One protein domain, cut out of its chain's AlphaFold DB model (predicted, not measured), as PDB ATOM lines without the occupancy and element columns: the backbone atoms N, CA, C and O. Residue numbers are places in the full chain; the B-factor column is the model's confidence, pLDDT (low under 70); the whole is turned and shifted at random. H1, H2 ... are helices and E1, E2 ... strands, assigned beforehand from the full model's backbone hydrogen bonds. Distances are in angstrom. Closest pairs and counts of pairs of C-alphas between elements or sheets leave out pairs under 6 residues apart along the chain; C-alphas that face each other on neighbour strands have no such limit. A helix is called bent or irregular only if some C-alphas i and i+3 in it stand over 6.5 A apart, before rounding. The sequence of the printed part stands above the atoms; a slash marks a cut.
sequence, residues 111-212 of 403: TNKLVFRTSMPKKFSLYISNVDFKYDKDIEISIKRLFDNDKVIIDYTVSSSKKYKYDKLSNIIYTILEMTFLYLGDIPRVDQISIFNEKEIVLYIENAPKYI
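This is residues 111 to 212 of the 403 residues of an uncharacterized protein of Mycoplasma sp. CAG:877 (UniProt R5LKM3). One twisted six-stranded sheet makes a wall, and the long helix H2 packs over one face of it, running along the strands; the other face is bare. A short helix, H1, sits at one end of the sheet, over E4. The printed part has 102 residues, with two named helices and six named strands in the order E1 H1 E2 E3 E4 H2 E5 E6, and its class is mixed, helices and strands. The sheet is antiparallel throughout, in the order E2 E3 E4 E1 E5 E6. The whole is compact, with a radius of gyration of the C-alphas of 13.3 A and spans of 37 by 28 by 24 A.

The sheet runs E2 (residues 131 to 136), E3 (139 to 147), E4 (151 to 165), E1 (111 to 121), E5 (189 to 197), E6 (199 to 205), and its edge strands are E2 and E6. From edge to edge the strands' lines turn by 82 degrees. E2, E3 and E4 form a meander, each strand the antiparallel neighbour of the one before; N 133 and O 141 are 3.0 A apart, N 142 and O 157 2.9 A. E4 and E1 are antiparallel at 167 degrees, with N 116 and O 156 at 2.9 A. Between E1 and E5, N 115 and O 194 are 2.9 A apart. E5 and E6 form a hairpin, with N 201 and O 195 at 2.8 A. H2 (residues 166 to 184) is on the sheet at a height over the sheet of 8.1 A. It lies over E4 and E1, and only just not over E3, on which 2 of its C-alphas fall; on the local plane it stands at 24 degrees to E1. The closest C-alphas of H2 and E4 are those of Val 158 and Leu 169, 6.5 A apart. E4, H2 and E5 form a split strand-helix-strand unit, two strands running the same way with E1 between them, and its crossover is right-handed. H1 (residues 122 to 127) is on the sheet too, over E4; the closest C-alphas are those of Lys 122 and Lys 151, 4.3 A apart. H1 and H2 are close but not clearly touching, about perpendicular at 88 degrees. O i to N i+4 pairs within hydrogen-bond range number 14 of 15 in H2 and 0 of 2 in H1, where 2 of 3 O i to N i+3 pairs are.

E1 begins at C-alpha 111 (13.520, 77.268, 66.884) and is 30.2 A long. E4, 31.2 A, bends by 114 degrees at residue 162. H2, 26.6 A, ends at C-alpha 184 (19.765, 48.535, 62.385). E3 is 26.4 A long and E5 24.2 A. H1 is only just irregular: C-alphas 123 and 126 are 6.7 A apart. E6 ends at C-alpha 205 (19.816, 66.257, 78.638).

The C-alphas farthest apart, those of Lys 137 and Asp 150, are 37.9 A apart. The printed part has no cut, and its links are tight. Mean pLDDT of the printed part is 91.2, and no printed residue is under 70.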
ATOM      1  N   THR A 111      12.435  77.550  67.815       94.12
ATOM      2  CA  THR A 111      13.520  77.268  66.884       94.12
ATOM      3  C   THR A 111      12.986  77.000  65.489       94.12
ATOM      4  O   THR A 111      11.880  76.489  65.301       94.12
ATOM      5  N   ASN A 112      13.775  77.363  64.487       94.75
ATOM      6  CA  ASN A 112      13.523  77.014  63.097       94.75
ATOM      7  C   ASN A 112      14.422  75.865  62.617       94.75
ATOM      8  O   ASN A 112      14.208  75.358  61.521       94.75
ATOM      9  N   LYS A 113      15.408  75.427  63.407       97.12
ATOM     10  CA  LYS A 113      16.298  74.324  63.044       97.12
ATOM     11  C   LYS A 113      16.805  73.591  64.282       97.12
ATOM     12  O   LYS A 113      17.375  74.195  65.184       97.12
ATOM     13  N   LEU A 114      16.666  72.270  64.267       97.38
ATOM     14  CA  LEU A 114      17.252  71.363  65.251       97.38
ATOM     15  C   LEU A 114      18.246  70.427  64.585       97.38
ATOM     16  O   LEU A 114      17.974  69.930  63.494       97.38
ATOM     17  N   VAL A 115      19.349  70.146  65.273       97.44
ATOM     18  CA  VAL A 115      20.332  69.140  64.869       97.44
ATOM     19  C   VAL A 115      20.603  68.221  66.049       97.44
ATOM     20  O   VAL A 115      21.050  68.673  67.099       97.44
ATOM     21  N   PHE A 116      20.335  66.930  65.882       96.56
ATOM     22  CA  PHE A 116      20.808  65.905  66.806       96.56
ATOM     23  C   PHE A 116      22.036  65.277  66.173       96.56
ATOM     24  O   PHE A 116      21.926  64.531  65.196       96.56
ATOM     25  N   ARG A 117      23.201  65.590  66.732       94.62
ATOM     26  CA  ARG A 117      24.443  64.918  66.383       94.62
ATOM     27  C   ARG A 117      24.530  63.631  67.173       94.62
ATOM     28  O   ARG A 117      24.439  63.625  68.403       94.62
ATOM     29  N   THR A 118      24.700  62.538  66.454       93.19
ATOM     30  CA  THR A 118      24.737  61.204  67.037       93.19
ATOM     31  C   THR A 118      25.937  60.416  66.549       93.19
ATOM     32  O   THR A 118      26.545  60.763  65.534       93.19
ATOM     33  N   SER A 119      26.246  59.320  67.236       90.00
ATOM     34  CA  SER A 119      27.277  58.387  66.804       90.00
ATOM     35  C   SER A 119      26.880  56.921  66.926       90.00
ATOM     36  O   SER A 119      26.101  56.497  67.786       90.00
ATOM     37  N   MET A 120      27.456  56.123  66.029       88.25
ATOM     38  CA  MET A 120      27.367  54.667  66.026       88.25
ATOM     39  C   MET A 120      28.722  54.041  65.671       88.25
ATOM     40  O   MET A 120      29.568  54.696  65.057       88.25
ATOM     41  N   PRO A 121      28.940  52.753  65.997       86.62
ATOM     42  CA  PRO A 121      30.101  52.014  65.515       86.62
ATOM     43  C   PRO A 121      30.251  52.093  63.990       86.62
ATOM     44  O   PRO A 121      29.267  51.980  63.256       86.62
ATOM     45  N   LYS A 122      31.489  52.206  63.495       86.38
ATOM     46  CA  LYS A 122      31.787  52.395  62.061       86.38
ATOM     47  C   LYS A 122      31.144  51.361  61.128       86.38
ATOM     48  O   LYS A 122      30.801  51.704  59.997       86.38
ATOM     49  N   LYS A 123      30.906  50.128  61.601       86.12
ATOM     50  CA  LYS A 123      30.208  49.068  60.842       86.12
ATOM     51  C   LYS A 123      28.836  49.506  60.314       86.12
ATOM     52  O   LYS A 123      28.412  49.016  59.278       86.12
ATOM     53  N   PHE A 124      28.162  50.436  60.999       88.38
ATOM     54  CA  PHE A 124      26.845  50.919  60.591       88.38
ATOM     55  C   PHE A 124      26.887  51.918  59.436       88.38
ATOM     56  O   PHE A 124      25.850  52.181  58.832       88.38
ATOM     57  N   SER A 125      28.067  52.448  59.095       87.62
ATOM     58  CA  SER A 125      28.205  53.426  58.014       87.62
ATOM     59  C   SER A 125      27.609  52.915  56.707       87.62
ATOM     60  O   SER A 125      26.836  53.639  56.096       87.62
ATOM     61  N   LEU A 126      27.862  51.659  56.328       89.06
ATOM     62  CA  LEU A 126      27.386  51.051  55.078       89.06
ATOM     63  C   LEU A 126      25.856  51.011  54.938       89.06
ATOM     64  O   LEU A 126      25.353  50.900  53.826       89.06
ATOM     65  N   TYR A 127      25.128  51.124  56.048       91.62
ATOM     66  CA  TYR A 127      23.672  50.991  56.100       91.62
ATOM     67  C   TYR A 127      22.949  52.332  56.215       91.62
ATOM     68  O   TYR A 127      21.727  52.364  56.338       91.62
ATOM     69  N   ILE A 128      23.697  53.438  56.216       92.50
ATOM     70  CA  ILE A 128      23.164  54.786  56.391       92.50
ATOM     71  C   ILE A 128      23.638  55.655  55.234       92.50
ATOM     72  O   ILE A 128      24.832  55.902  55.081       92.50
ATOM     73  N   SER A 129      22.697  56.131  54.432       92.88
ATOM     74  CA  SER A 129      22.931  57.073  53.341       92.88
ATOM     75  C   SER A 129      22.569  58.492  53.767       92.88
ATOM     76  O   SER A 129      21.866  58.702  54.757       92.88
ATOM     77  N   ASN A 130      23.030  59.476  52.994       94.62
ATOM     78  CA  ASN A 130      22.501  60.829  53.120       94.62
ATOM     79  C   ASN A 130      21.061  60.847  52.593       94.62
ATOM     80  O   ASN A 130      20.791  60.313  51.516       94.62
ATOM     81  N   VAL A 131      20.145  61.437  53.357       95.56
ATOM     82  CA  VAL A 131      18.715  61.481  53.032       95.56
ATOM     83  C   VAL A 131      18.198  62.888  53.263       95.56
ATOM     84  O   VAL A 131      18.302  63.390  54.373       95.56
ATOM     85  N   ASP A 132      17.578  63.481  52.247       96.25
ATOM     86  CA  ASP A 132      16.969  64.808  52.323       96.25
ATOM     87  C   ASP A 132      15.556  64.759  51.728       96.25
ATOM     88  O   ASP A 132      15.362  64.266  50.616       96.25
ATOM     89  N   PHE A 133      14.547  65.240  52.461       96.12
ATOM     90  CA  PHE A 133      13.178  65.325  51.941       96.12
ATOM     91  C   PHE A 133      12.309  66.351  52.670       96.12
ATOM     92  O   PHE A 133      12.481  66.666  53.851       96.12
ATOM     93  N   LYS A 134      11.274  66.814  51.964       95.56
ATOM     94  CA  LYS A 134      10.239  67.686  52.515       95.56
ATOM     95  C   LYS A 134       9.247  66.886  53.365       95.56
ATOM     96  O   LYS A 134       8.510  66.037  52.857       95.56
ATOM     97  N   TYR A 135       9.190  67.165  54.666       94.81
ATOM     98  CA  TYR A 135       8.246  66.525  55.586       94.81
ATOM     99  C   TYR A 135       6.880  67.205  55.572       94.81
ATOM    100  O   TYR A 135       5.848  66.532  55.579       94.81
ATOM    101  N   ASP A 136       6.835  68.532  55.511       93.44
ATOM    102  CA  ASP A 136       5.596  69.271  55.277       93.44
ATOM    103  C   ASP A 136       5.854  70.606  54.582       93.44
ATOM    104  O   ASP A 136       6.994  70.900  54.242       93.44
ATOM    105  N   LYS A 137       4.810  71.412  54.339       93.00
ATOM    106  CA  LYS A 137       4.943  72.683  53.604       93.00
ATOM    107  C   LYS A 137       6.077  73.578  54.125       93.00
ATOM    108  O   LYS A 137       6.780  74.160  53.306       93.00
ATOM    109  N   ASP A 138       6.258  73.593  55.447       95.06
ATOM    110  CA  ASP A 138       7.207  74.444  56.164       95.06
ATOM    111  C   ASP A 138       8.396  73.661  56.750       95.06
ATOM    112  O   ASP A 138       9.223  74.293  57.382       95.06
ATOM    113  N   ILE A 139       8.468  72.323  56.631       97.12
ATOM    114  CA  ILE A 139       9.449  71.489  57.362       97.12
ATOM    115  C   ILE A 139      10.206  70.560  56.411       97.12
ATOM    116  O   ILE A 139       9.593  69.784  55.672       97.12
ATOM    117  N   GLU A 140      11.528  70.563  56.529       97.62
ATOM    118  CA  GLU A 140      12.471  69.704  55.813       97.62
ATOM    119  C   GLU A 140      13.281  68.855  56.792       97.62
ATOM    120  O   GLU A 140      13.570  69.267  57.917       97.62
ATOM    121  N   ILE A 141      13.620  67.644  56.361       97.94
ATOM    122  CA  ILE A 141      14.398  66.680  57.135       97.94
ATOM    123  C   ILE A 141      15.648  66.340  56.337       97.94
ATOM    124  O   ILE A 141      15.552  66.058  55.145       97.94
ATOM    125  N   SER A 142      16.788  66.341  57.021       97.62
ATOM    126  CA  SER A 142      18.088  65.960  56.479       97.62
ATOM    127  C   SER A 142      18.779  64.990  57.434       97.62
ATOM    128  O   SER A 142      18.853  65.244  58.634       97.62
ATOM    129  N   ILE A 143      19.267  63.867  56.920       97.19
ATOM    130  CA  ILE A 143      20.097  62.899  57.637       97.19
ATOM    131  C   ILE A 143      21.434  62.884  56.915       97.19
ATOM    132  O   ILE A 143      21.501  62.457  55.762       97.19
ATOM    133  N   LYS A 144      22.491  63.367  57.569       95.50
ATOM    134  CA  LYS A 144      23.832  63.425  56.976       95.50
ATOM    135  C   LYS A 144      24.795  62.533  57.729       95.50
ATOM    136  O   LYS A 144      24.955  62.656  58.939       95.50
ATOM    137  N   ARG A 145      25.462  61.657  56.984       92.25
ATOM    138  CA  ARG A 145      26.519  60.782  57.475       92.25
ATOM    139  C   ARG A 145      27.874  61.467  57.307       92.25
ATOM    140  O   ARG A 145      28.258  61.827  56.196       92.25
ATOM    141  N   LEU A 146      28.611  61.572  58.404       89.25
ATOM    142  CA  LEU A 146      29.980  62.069  58.479       89.25
ATOM    143  C   LEU A 146      30.898  60.949  58.986       89.25
ATOM    144  O   LEU A 146      30.496  60.113  59.802       89.25
ATOM    145  N   PHE A 147      32.129  60.910  58.483       78.44
ATOM    146  CA  PHE A 147      33.096  59.875  58.844       78.44
ATOM    147  C   PHE A 147      34.075  60.382  59.900       78.44
ATOM    148  O   PHE A 147      34.665  61.447  59.744       78.44
ATOM    149  N   ASP A 148      34.251  59.573  60.939       75.56
ATOM    150  CA  ASP A 148      35.323  59.665  61.927       75.56
ATOM    151  C   ASP A 148      36.117  58.339  61.871       75.56
ATOM    152  O   ASP A 148      35.659  57.346  61.287       75.56
ATOM    153  N   ASN A 149      37.323  58.302  62.430       75.00
ATOM    154  CA  ASN A 149      38.232  57.162  62.315       75.00
ATOM    155  C   ASN A 149      37.604  55.868  62.863       75.00
ATOM    156  O   ASN A 149      37.639  54.843  62.168       75.00
ATOM    157  N   ASP A 150      36.927  55.945  64.015       82.94
ATOM    158  CA  ASP A 150      36.420  54.776  64.759       82.94
ATOM    159  C   ASP A 150      34.887  54.665  64.812       82.94
ATOM    160  O   ASP A 150      34.324  53.624  65.170       82.94
ATOM    161  N   LYS A 151      34.182  55.727  64.424       88.12
ATOM    162  CA  LYS A 151      32.721  55.824  64.499       88.12
ATOM    163  C   LYS A 151      32.148  56.484  63.253       88.12
ATOM    164  O   LYS A 151      32.839  57.169  62.508       88.12
ATOM    165  N   VAL A 152      30.860  56.271  63.032       89.69
ATOM    166  CA  VAL A 152      30.085  57.068  62.085       89.69
ATOM    167  C   VAL A 152      29.324  58.127  62.870       89.69
ATOM    168  O   VAL A 152      28.653  57.799  63.850       89.69
ATOM    169  N   ILE A 153      29.466  59.387  62.464       93.25
ATOM    170  CA  ILE A 153      28.691  60.503  63.003       93.25
ATOM    171  C   ILE A 153      27.485  60.704  62.087       93.25
ATOM    172  O   ILE A 153      27.613  60.670  60.863       93.25
ATOM    173  N   ILE A 154      26.305  60.874  62.672       94.94
ATOM    174  CA  ILE A 154      25.062  61.071  61.930       94.94
ATOM    175  C   ILE A 154      24.376  62.308  62.495       94.94
ATOM    176  O   ILE A 154      23.977  62.321  63.663       94.94
ATOM    177  N   ASP A 155      24.234  63.328  61.655       97.06
ATOM    178  CA  ASP A 155      23.512  64.551  61.981       97.06
ATOM    179  C   ASP A 155      22.070  64.413  61.470       97.06
ATOM    180  O   ASP A 155      21.815  64.426  60.261       97.06
ATOM    181  N   TYR A 156      21.119  64.281  62.397       97.69
ATOM    182  CA  TYR A 156      19.685  64.326  62.109       97.69
ATOM    183  C   TYR A 156      19.202  65.766  62.252       97.69
ATOM    184  O   TYR A 156      19.141  66.304  63.356       97.69
ATOM    185  N   THR A 157      18.858  66.391  61.135       98.00
ATOM    186  CA  THR A 157      18.456  67.795  61.069       98.00
ATOM    187  C   THR A 157      16.985  67.917  60.700       98.00
ATOM    188  O   THR A 157      16.519  67.305  59.739       98.00
ATOM    189  N   VAL A 158      16.259  68.754  61.437       98.00
ATOM    190  CA  VAL A 158      14.922  69.223  61.061       98.00
ATOM    191  C   VAL A 158      14.986  70.731  60.922       98.00
ATOM    192  O   VAL A 158      15.224  71.423  61.910       98.00
ATOM    193  N   SER A 159      14.763  71.225  59.710       97.19
ATOM    194  CA  SER A 159      14.737  72.651  59.385       97.19
ATOM    195  C   SER A 159      13.317  73.083  59.048       97.19
ATOM    196  O   SER A 159      12.514  72.296  58.550       97.19
ATOM    197  N   SER A 160      12.998  74.341  59.319       95.88
ATOM    198  CA  SER A 160      11.680  74.906  59.099       95.88
ATOM    199  C   SER A 160      11.757  76.357  58.641       95.88
ATOM    200  O   SER A 160      12.575  77.129  59.132       95.88
ATOM    201  N   SER A 161      10.862  76.755  57.739       94.56
ATOM    202  CA  SER A 161      10.701  78.161  57.339       94.56
ATOM    203  C   SER A 161      10.039  79.021  58.426       94.56
ATOM    204  O   SER A 161      10.079  80.245  58.360       94.56
ATOM    205  N   LYS A 162       9.432  78.389  59.439       93.69
ATOM    206  CA  LYS A 162       8.785  79.035  60.595       93.69
ATOM    207  C   LYS A 162       9.439  78.621  61.908       93.69
ATOM    208  O   LYS A 162       9.957  77.507  62.012       93.69
ATOM    209  N   LYS A 163       9.335  79.473  62.931       93.25
ATOM    210  CA  LYS A 163       9.690  79.103  64.306       93.25
ATOM    211  C   LYS A 163       8.633  78.142  64.874       93.25
ATOM    212  O   LYS A 163       7.430  78.345  64.713       93.25
ATOM    213  N   TYR A 164       9.092  77.070  65.507       94.00
ATOM    214  CA  TYR A 164       8.282  76.110  66.252       94.00
ATOM    215  C   TYR A 164       8.931  75.852  67.609       94.00
ATOM    216  O   TYR A 164      10.137  75.985  67.762       94.00
ATOM    217  N   LYS A 165       8.144  75.424  68.591       93.38
ATOM    218  CA  LYS A 165       8.664  74.965  69.883       93.38
ATOM    219  C   LYS A 165       9.532  73.703  69.713       93.38
ATOM    220  O   LYS A 165       9.159  72.823  68.926       93.38
ATOM    221  N   TYR A 166      10.655  73.620  70.439       92.00
ATOM    222  CA  TYR A 166      11.613  72.501  70.428       92.00
ATOM    223  C   TYR A 166      10.922  71.133  70.389       92.00
ATOM    224  O   TYR A 166      11.192  70.345  69.482       92.00
ATOM    225  N   ASP A 167       9.961  70.889  71.286       91.94
ATOM    226  CA  ASP A 167       9.281  69.591  71.409       91.94
ATOM    227  C   ASP A 167       8.629  69.128  70.104       91.94
ATOM    228  O   ASP A 167       8.569  67.937  69.792       91.94
ATOM    229  N   LYS A 168       8.114  70.062  69.302       93.62
ATOM    230  CA  LYS A 168       7.442  69.720  68.048       93.62
ATOM    231  C   LYS A 168       8.430  69.162  67.027       93.62
ATOM    232  O   LYS A 168       8.104  68.190  66.338       93.62
ATOM    233  N   LEU A 169       9.601  69.786  66.908       94.94
ATOM    234  CA  LEU A 169      10.626  69.387  65.945       94.94
ATOM    235  C   LEU A 169      11.439  68.193  66.466       94.94
ATOM    236  O   LEU A 169      11.681  67.253  65.708       94.94
ATOM    237  N   SER A 170      11.767  68.153  67.760       94.75
ATOM    238  CA  SER A 170      12.512  67.046  68.375       94.75
ATOM    239  C   SER A 170      11.735  65.729  68.302       94.75
ATOM    240  O   SER A 170      12.313  64.696  67.978       94.75
ATOM    241  N   ASN A 171      10.404  65.758  68.446       94.38
ATOM    242  CA  ASN A 171       9.545  64.583  68.254       94.38
ATOM    243  C   ASN A 171       9.674  63.940  66.860       94.38
ATOM    244  O   ASN A 171       9.433  62.740  66.701       94.38
ATOM    245  N   ILE A 172      10.016  64.714  65.824       96.38
ATOM    246  CA  ILE A 172      10.299  64.170  64.487       96.38
ATOM    247  C   ILE A 172      11.634  63.421  64.505       96.38
ATOM    248  O   ILE A 172      11.689  62.294  64.020       96.38
ATOM    249  N   ILE A 173      12.675  64.001  65.101       96.38
ATOM    250  CA  ILE A 173      13.999  63.373  65.180       96.38
ATOM    251  C   ILE A 173      13.956  62.109  66.041       96.38
ATOM    252  O   ILE A 173      14.401  61.061  65.586       96.38
ATOM    253  N   TYR A 174      13.341  62.154  67.228       95.19
ATOM    254  CA  TYR A 174      13.173  60.965  68.070       95.19
ATOM    255  C   TYR A 174      12.429  59.846  67.337       95.19
ATOM    256  O   TYR A 174      12.833  58.692  67.425       95.19
ATOM    257  N   THR A 175      11.406  60.177  66.542       95.75
ATOM    258  CA  THR A 175      10.738  59.189  65.677       95.75
ATOM    259  C   THR A 175      11.729  58.520  64.714       95.75
ATOM    260  O   THR A 175      11.718  57.302  64.563       95.75
ATOM    261  N   ILE A 176      12.599  59.300  64.068       96.25
ATOM    262  CA  ILE A 176      13.597  58.775  63.127       96.25
ATOM    263  C   ILE A 176      14.654  57.926  63.850       96.25
ATOM    264  O   ILE A 176      15.068  56.895  63.321       96.25
ATOM    265  N   LEU A 177      15.065  58.300  65.064       94.88
ATOM    266  CA  LEU A 177      15.978  57.496  65.886       94.88
ATOM    267  C   LEU A 177      15.356  56.145  66.267       94.88
ATOM    268  O   LEU A 177      16.010  55.109  66.156       94.88
ATOM    269  N   GLU A 178      14.078  56.130  66.649       94.56
ATOM    270  CA  GLU A 178      13.335  54.897  66.937       94.56
ATOM    271  C   GLU A 178      13.186  54.002  65.689       94.56
ATOM    272  O   GLU A 178      13.323  52.780  65.774       94.56
ATOM    273  N   MET A 179      12.973  54.593  64.508       95.38
ATOM    274  CA  MET A 179      12.989  53.856  63.236       95.38
ATOM    275  C   MET A 179      14.392  53.328  62.899       95.38
ATOM    276  O   MET A 179      14.527  52.194  62.447       95.38
ATOM    277  N   THR A 180      15.443  54.100  63.187       93.50
ATOM    278  CA  THR A 180      16.840  53.667  63.008       93.50
ATOM    279  C   THR A 180      17.133  52.427  63.853       93.50
ATOM    280  O   THR A 180      17.677  51.449  63.341       93.50
ATOM    281  N   PHE A 181      16.673  52.414  65.108       92.19
ATOM    282  CA  PHE A 181      16.720  51.232  65.968       92.19
ATOM    283  C   PHE A 181      16.011  50.022  65.342       92.19
ATOM    284  O   PHE A 181      16.562  48.922  65.331       92.19
ATOM    285  N   LEU A 182      14.822  50.208  64.761       93.31
ATOM    286  CA  LEU A 182      14.114  49.114  64.090       93.31
ATOM    287  C   LEU A 182      14.867  48.562  62.885       93.31
ATOM    288  O   LEU A 182      14.775  47.365  62.625       93.31
ATOM    289  N   TYR A 183      15.606  49.388  62.152       94.06
ATOM    290  CA  TYR A 183      16.258  48.968  60.911       94.06
ATOM    291  C   TYR A 183      17.626  48.346  61.174       94.06
ATOM    292  O   TYR A 183      17.961  47.316  60.589       94.06
ATOM    293  N   LEU A 184      18.381  48.919  62.109       90.75
ATOM    294  CA  LEU A 184      19.765  48.535  62.385       90.75
ATOM    295  C   LEU A 184      19.908  47.631  63.618       90.75
ATOM    296  O   LEU A 184      20.942  46.994  63.804       90.75
ATOM    297  N   GLY A 185      18.878  47.551  64.463       87.19
ATOM    298  CA  GLY A 185      18.887  46.741  65.683       87.19
ATOM    299  C   GLY A 185      19.690  47.351  66.827       87.19
ATOM    300  O   GLY A 185      19.975  46.657  67.805       87.19
ATOM    301  N   ASP A 186      20.071  48.617  66.683       85.56
ATOM    302  CA  ASP A 186      20.803  49.416  67.656       85.56
ATOM    303  C   ASP A 186      20.433  50.890  67.464       85.56
ATOM    304  O   ASP A 186      20.047  51.299  66.365       85.56
ATOM    305  N   ILE A 187      20.538  51.685  68.524       86.81
ATOM    306  CA  ILE A 187      20.178  53.101  68.494       86.81
ATOM    307  C   ILE A 187      21.430  53.988  68.428       86.81
ATOM    308  O   ILE A 187      22.424  53.698  69.104       86.81
ATOM    309  N   PRO A 188      21.427  55.073  67.631       88.38
ATOM    310  CA  PRO A 188      22.499  56.057  67.681       88.38
ATOM    311  C   PRO A 188      22.601  56.691  69.067       88.38
ATOM    312  O   PRO A 188      21.592  57.097  69.647       88.38
ATOM    313  N   ARG A 189      23.823  56.812  69.589       87.19
ATOM    314  CA  ARG A 189      24.079  57.576  70.810       87.19
ATOM    315  C   ARG A 189      23.920  59.054  70.484       87.19
ATOM    316  O   ARG A 189      24.618  59.546  69.604       87.19
ATOM    317  N   VAL A 190      23.030  59.758  71.176       89.19
ATOM    318  CA  VAL A 190      22.913  61.216  71.045       89.19
ATOM    319  C   VAL A 190      24.097  61.857  71.760       89.19
ATOM    320  O   VAL A 190      24.202  61.757  72.978       89.19
ATOM    321  N   ASP A 191      24.997  62.468  70.991       85.94
ATOM    322  CA  ASP A 191      26.198  63.127  71.512       85.94
ATOM    323  C   ASP A 191      25.918  64.596  71.847       85.94
ATOM    324  O   ASP A 191      26.415  65.110  72.843       85.94
ATOM    325  N   GLN A 192      25.126  65.271  71.010       89.50
ATOM    326  CA  GLN A 192      24.812  66.687  71.162       89.50
ATOM    327  C   GLN A 192      23.466  67.015  70.514       89.50
ATOM    328  O   GLN A 192      23.141  66.511  69.436       89.50
ATOM    329  N   ILE A 193      22.703  67.901  71.152       93.88
ATOM    330  CA  ILE A 193      21.500  68.499  70.576       93.88
ATOM    331  C   ILE A 193      21.750  69.998  70.422       93.88
ATOM    332  O   ILE A 193      21.963  70.692  71.411       93.88
ATOM    333  N   SER A 194      21.704  70.492  69.189       95.50
ATOM    334  CA  SER A 194      21.836  71.915  68.876       95.50
ATOM    335  C   SER A 194      20.497  72.485  68.414       95.50
ATOM    336  O   SER A 194      19.857  71.966  67.493       95.50
ATOM    337  N   ILE A 195      20.084  73.570  69.061       95.19
ATOM    338  CA  ILE A 195      18.874  74.340  68.792       95.19
ATOM    339  C   ILE A 195      19.307  75.667  68.171       95.19
ATOM    340  O   ILE A 195      20.093  76.399  68.763       95.19
ATOM    341  N   PHE A 196      18.800  76.002  66.988       92.44
ATOM    342  CA  PHE A 196      19.158  77.248  66.312       92.44
ATOM    343  C   PHE A 196      17.991  78.236  66.389       92.44
ATOM    344  O   PHE A 196      16.898  77.974  65.881       92.44
ATOM    345  N   ASN A 197      18.218  79.364  67.060       80.12
ATOM    346  CA  ASN A 197      17.294  80.496  67.140       80.12
ATOM    347  C   ASN A 197      18.127  81.780  67.238       80.12
ATOM    348  O   ASN A 197      18.523  82.163  68.332       80.12
ATOM    349  N   GLU A 198      18.469  82.369  66.085       81.94
ATOM    350  CA  GLU A 198      19.422  83.494  65.907       81.94
ATOM    351  C   GLU A 198      20.882  83.168  66.283       81.94
ATOM    352  O   GLU A 198      21.803  83.592  65.590       81.94
ATOM    353  N   LYS A 199      21.089  82.325  67.296       87.50
ATOM    354  CA  LYS A 199      22.353  81.705  67.707       87.50
ATOM    355  C   LYS A 199      22.180  80.201  67.929       87.50
ATOM    356  O   LYS A 199      21.055  79.698  68.002       87.50
ATOM    357  N   GLU A 200      23.297  79.489  68.034       93.06
ATOM    358  CA  GLU A 200      23.317  78.085  68.447       93.06
ATOM    359  C   GLU A 200      23.213  77.971  69.973       93.06
ATOM    360  O   GLU A 200      24.026  78.528  70.711       93.06
ATOM    361  N   ILE A 201      22.217  77.216  70.425       93.12
ATOM    362  CA  ILE A 201      21.997  76.821  71.814       93.12
ATOM    363  C   ILE A 201      22.266  75.320  71.897       93.12
ATOM    364  O   ILE A 201      21.645  74.540  71.170       93.12
ATOM    365  N   VAL A 202      23.163  74.904  72.787       92.31
ATOM    366  CA  VAL A 202      23.444  73.480  73.015       92.31
ATOM    367  C   VAL A 202      22.602  72.978  74.184       92.31
ATOM    368  O   VAL A 202      22.570  73.593  75.246       92.31
ATOM    369  N   LEU A 203      21.898  71.867  73.983       91.06
ATOM    370  CA  LEU A 203      21.072  71.210  74.990       91.06
ATOM    371  C   LEU A 203      21.793  69.971  75.532       91.06
ATOM    372  O   LEU A 203      22.051  69.015  74.797       91.06
ATOM    373  N   TYR A 204      22.030  69.964  76.841       87.69
ATOM    374  CA  TYR A 204      22.517  68.810  77.594       87.69
ATOM    375  C   TYR A 204      21.359  68.183  78.367       87.69
ATOM    376  O   TYR A 204      20.789  68.836  79.235       87.69
ATOM    377  N   ILE A 205      21.003  66.929  78.077       84.19
ATOM    378  CA  ILE A 205      19.816  66.257  78.638       84.19
ATOM    379  C   ILE A 205      20.115  64.815  79.046       84.19
ATOM    380  O   ILE A 205      20.972  64.160  78.448       84.19
ATOM    381  N   GLU A 206      19.401  64.301  80.056       77.06
ATOM    382  CA  GLU A 206      19.385  62.855  80.313       77.06
ATOM    383  C   GLU A 206      18.499  62.150  79.307       77.06
ATOM    384  O   GLU A 206      17.283  62.340  79.270       77.06
ATOM    385  N   ASN A 207      19.105  61.299  78.493       74.12
ATOM    386  CA  ASN A 207      18.330  60.455  77.611       74.12
ATOM    387  C   ASN A 207      17.601  59.386  78.429       74.12
ATOM    388  O   ASN A 207      18.205  58.689  79.242       74.12
ATOM    389  N   ALA A 208      16.302  59.221  78.166       80.31
ATOM    390  CA  ALA A 208      15.530  58.121  78.733       80.31
ATOM    391  C   ALA A 208      16.213  56.769  78.432       80.31
ATOM    392  O   ALA A 208      16.804  56.631  77.356       80.31
ATOM    393  N   PRO A 209      16.072  55.739  79.291       78.56
ATOM    394  CA  PRO A 209      16.773  54.459  79.137       78.56
ATOM    395  C   PRO A 209      16.659  53.812  77.748       78.56
ATOM    396  O   PRO A 209      17.608  53.206  77.259       78.56
ATOM    397  N   LYS A 210      15.524  53.996  77.062       83.75
ATOM    398  CA  LYS A 210      15.308  53.506  75.693       83.75
ATOM    399  C   LYS A 210      16.250  54.117  74.641       83.75
ATOM    400  O   LYS A 210      16.484  53.484  73.618       83.75
ATOM    401  N   TYR A 211      16.791  55.310  74.883       83.44
ATOM    402  CA  TYR A 211      17.719  56.029  74.000       83.44
ATOM    403  C   TYR A 211      19.192  55.852  74.400       83.44
ATOM    404  O   TYR A 211      20.070  56.495  73.826       83.44
ATOM    405  N   ILE A 212      19.484  54.982  75.372       77.38
ATOM    406  CA  ILE A 212      20.855  54.653  75.759       77.38
ATOM    407  C   ILE A 212      21.388  53.575  74.808       77.38
ATOM    408  O   ILE A 212      20.848  52.472  74.731       77.38
TER     409      ILE A 212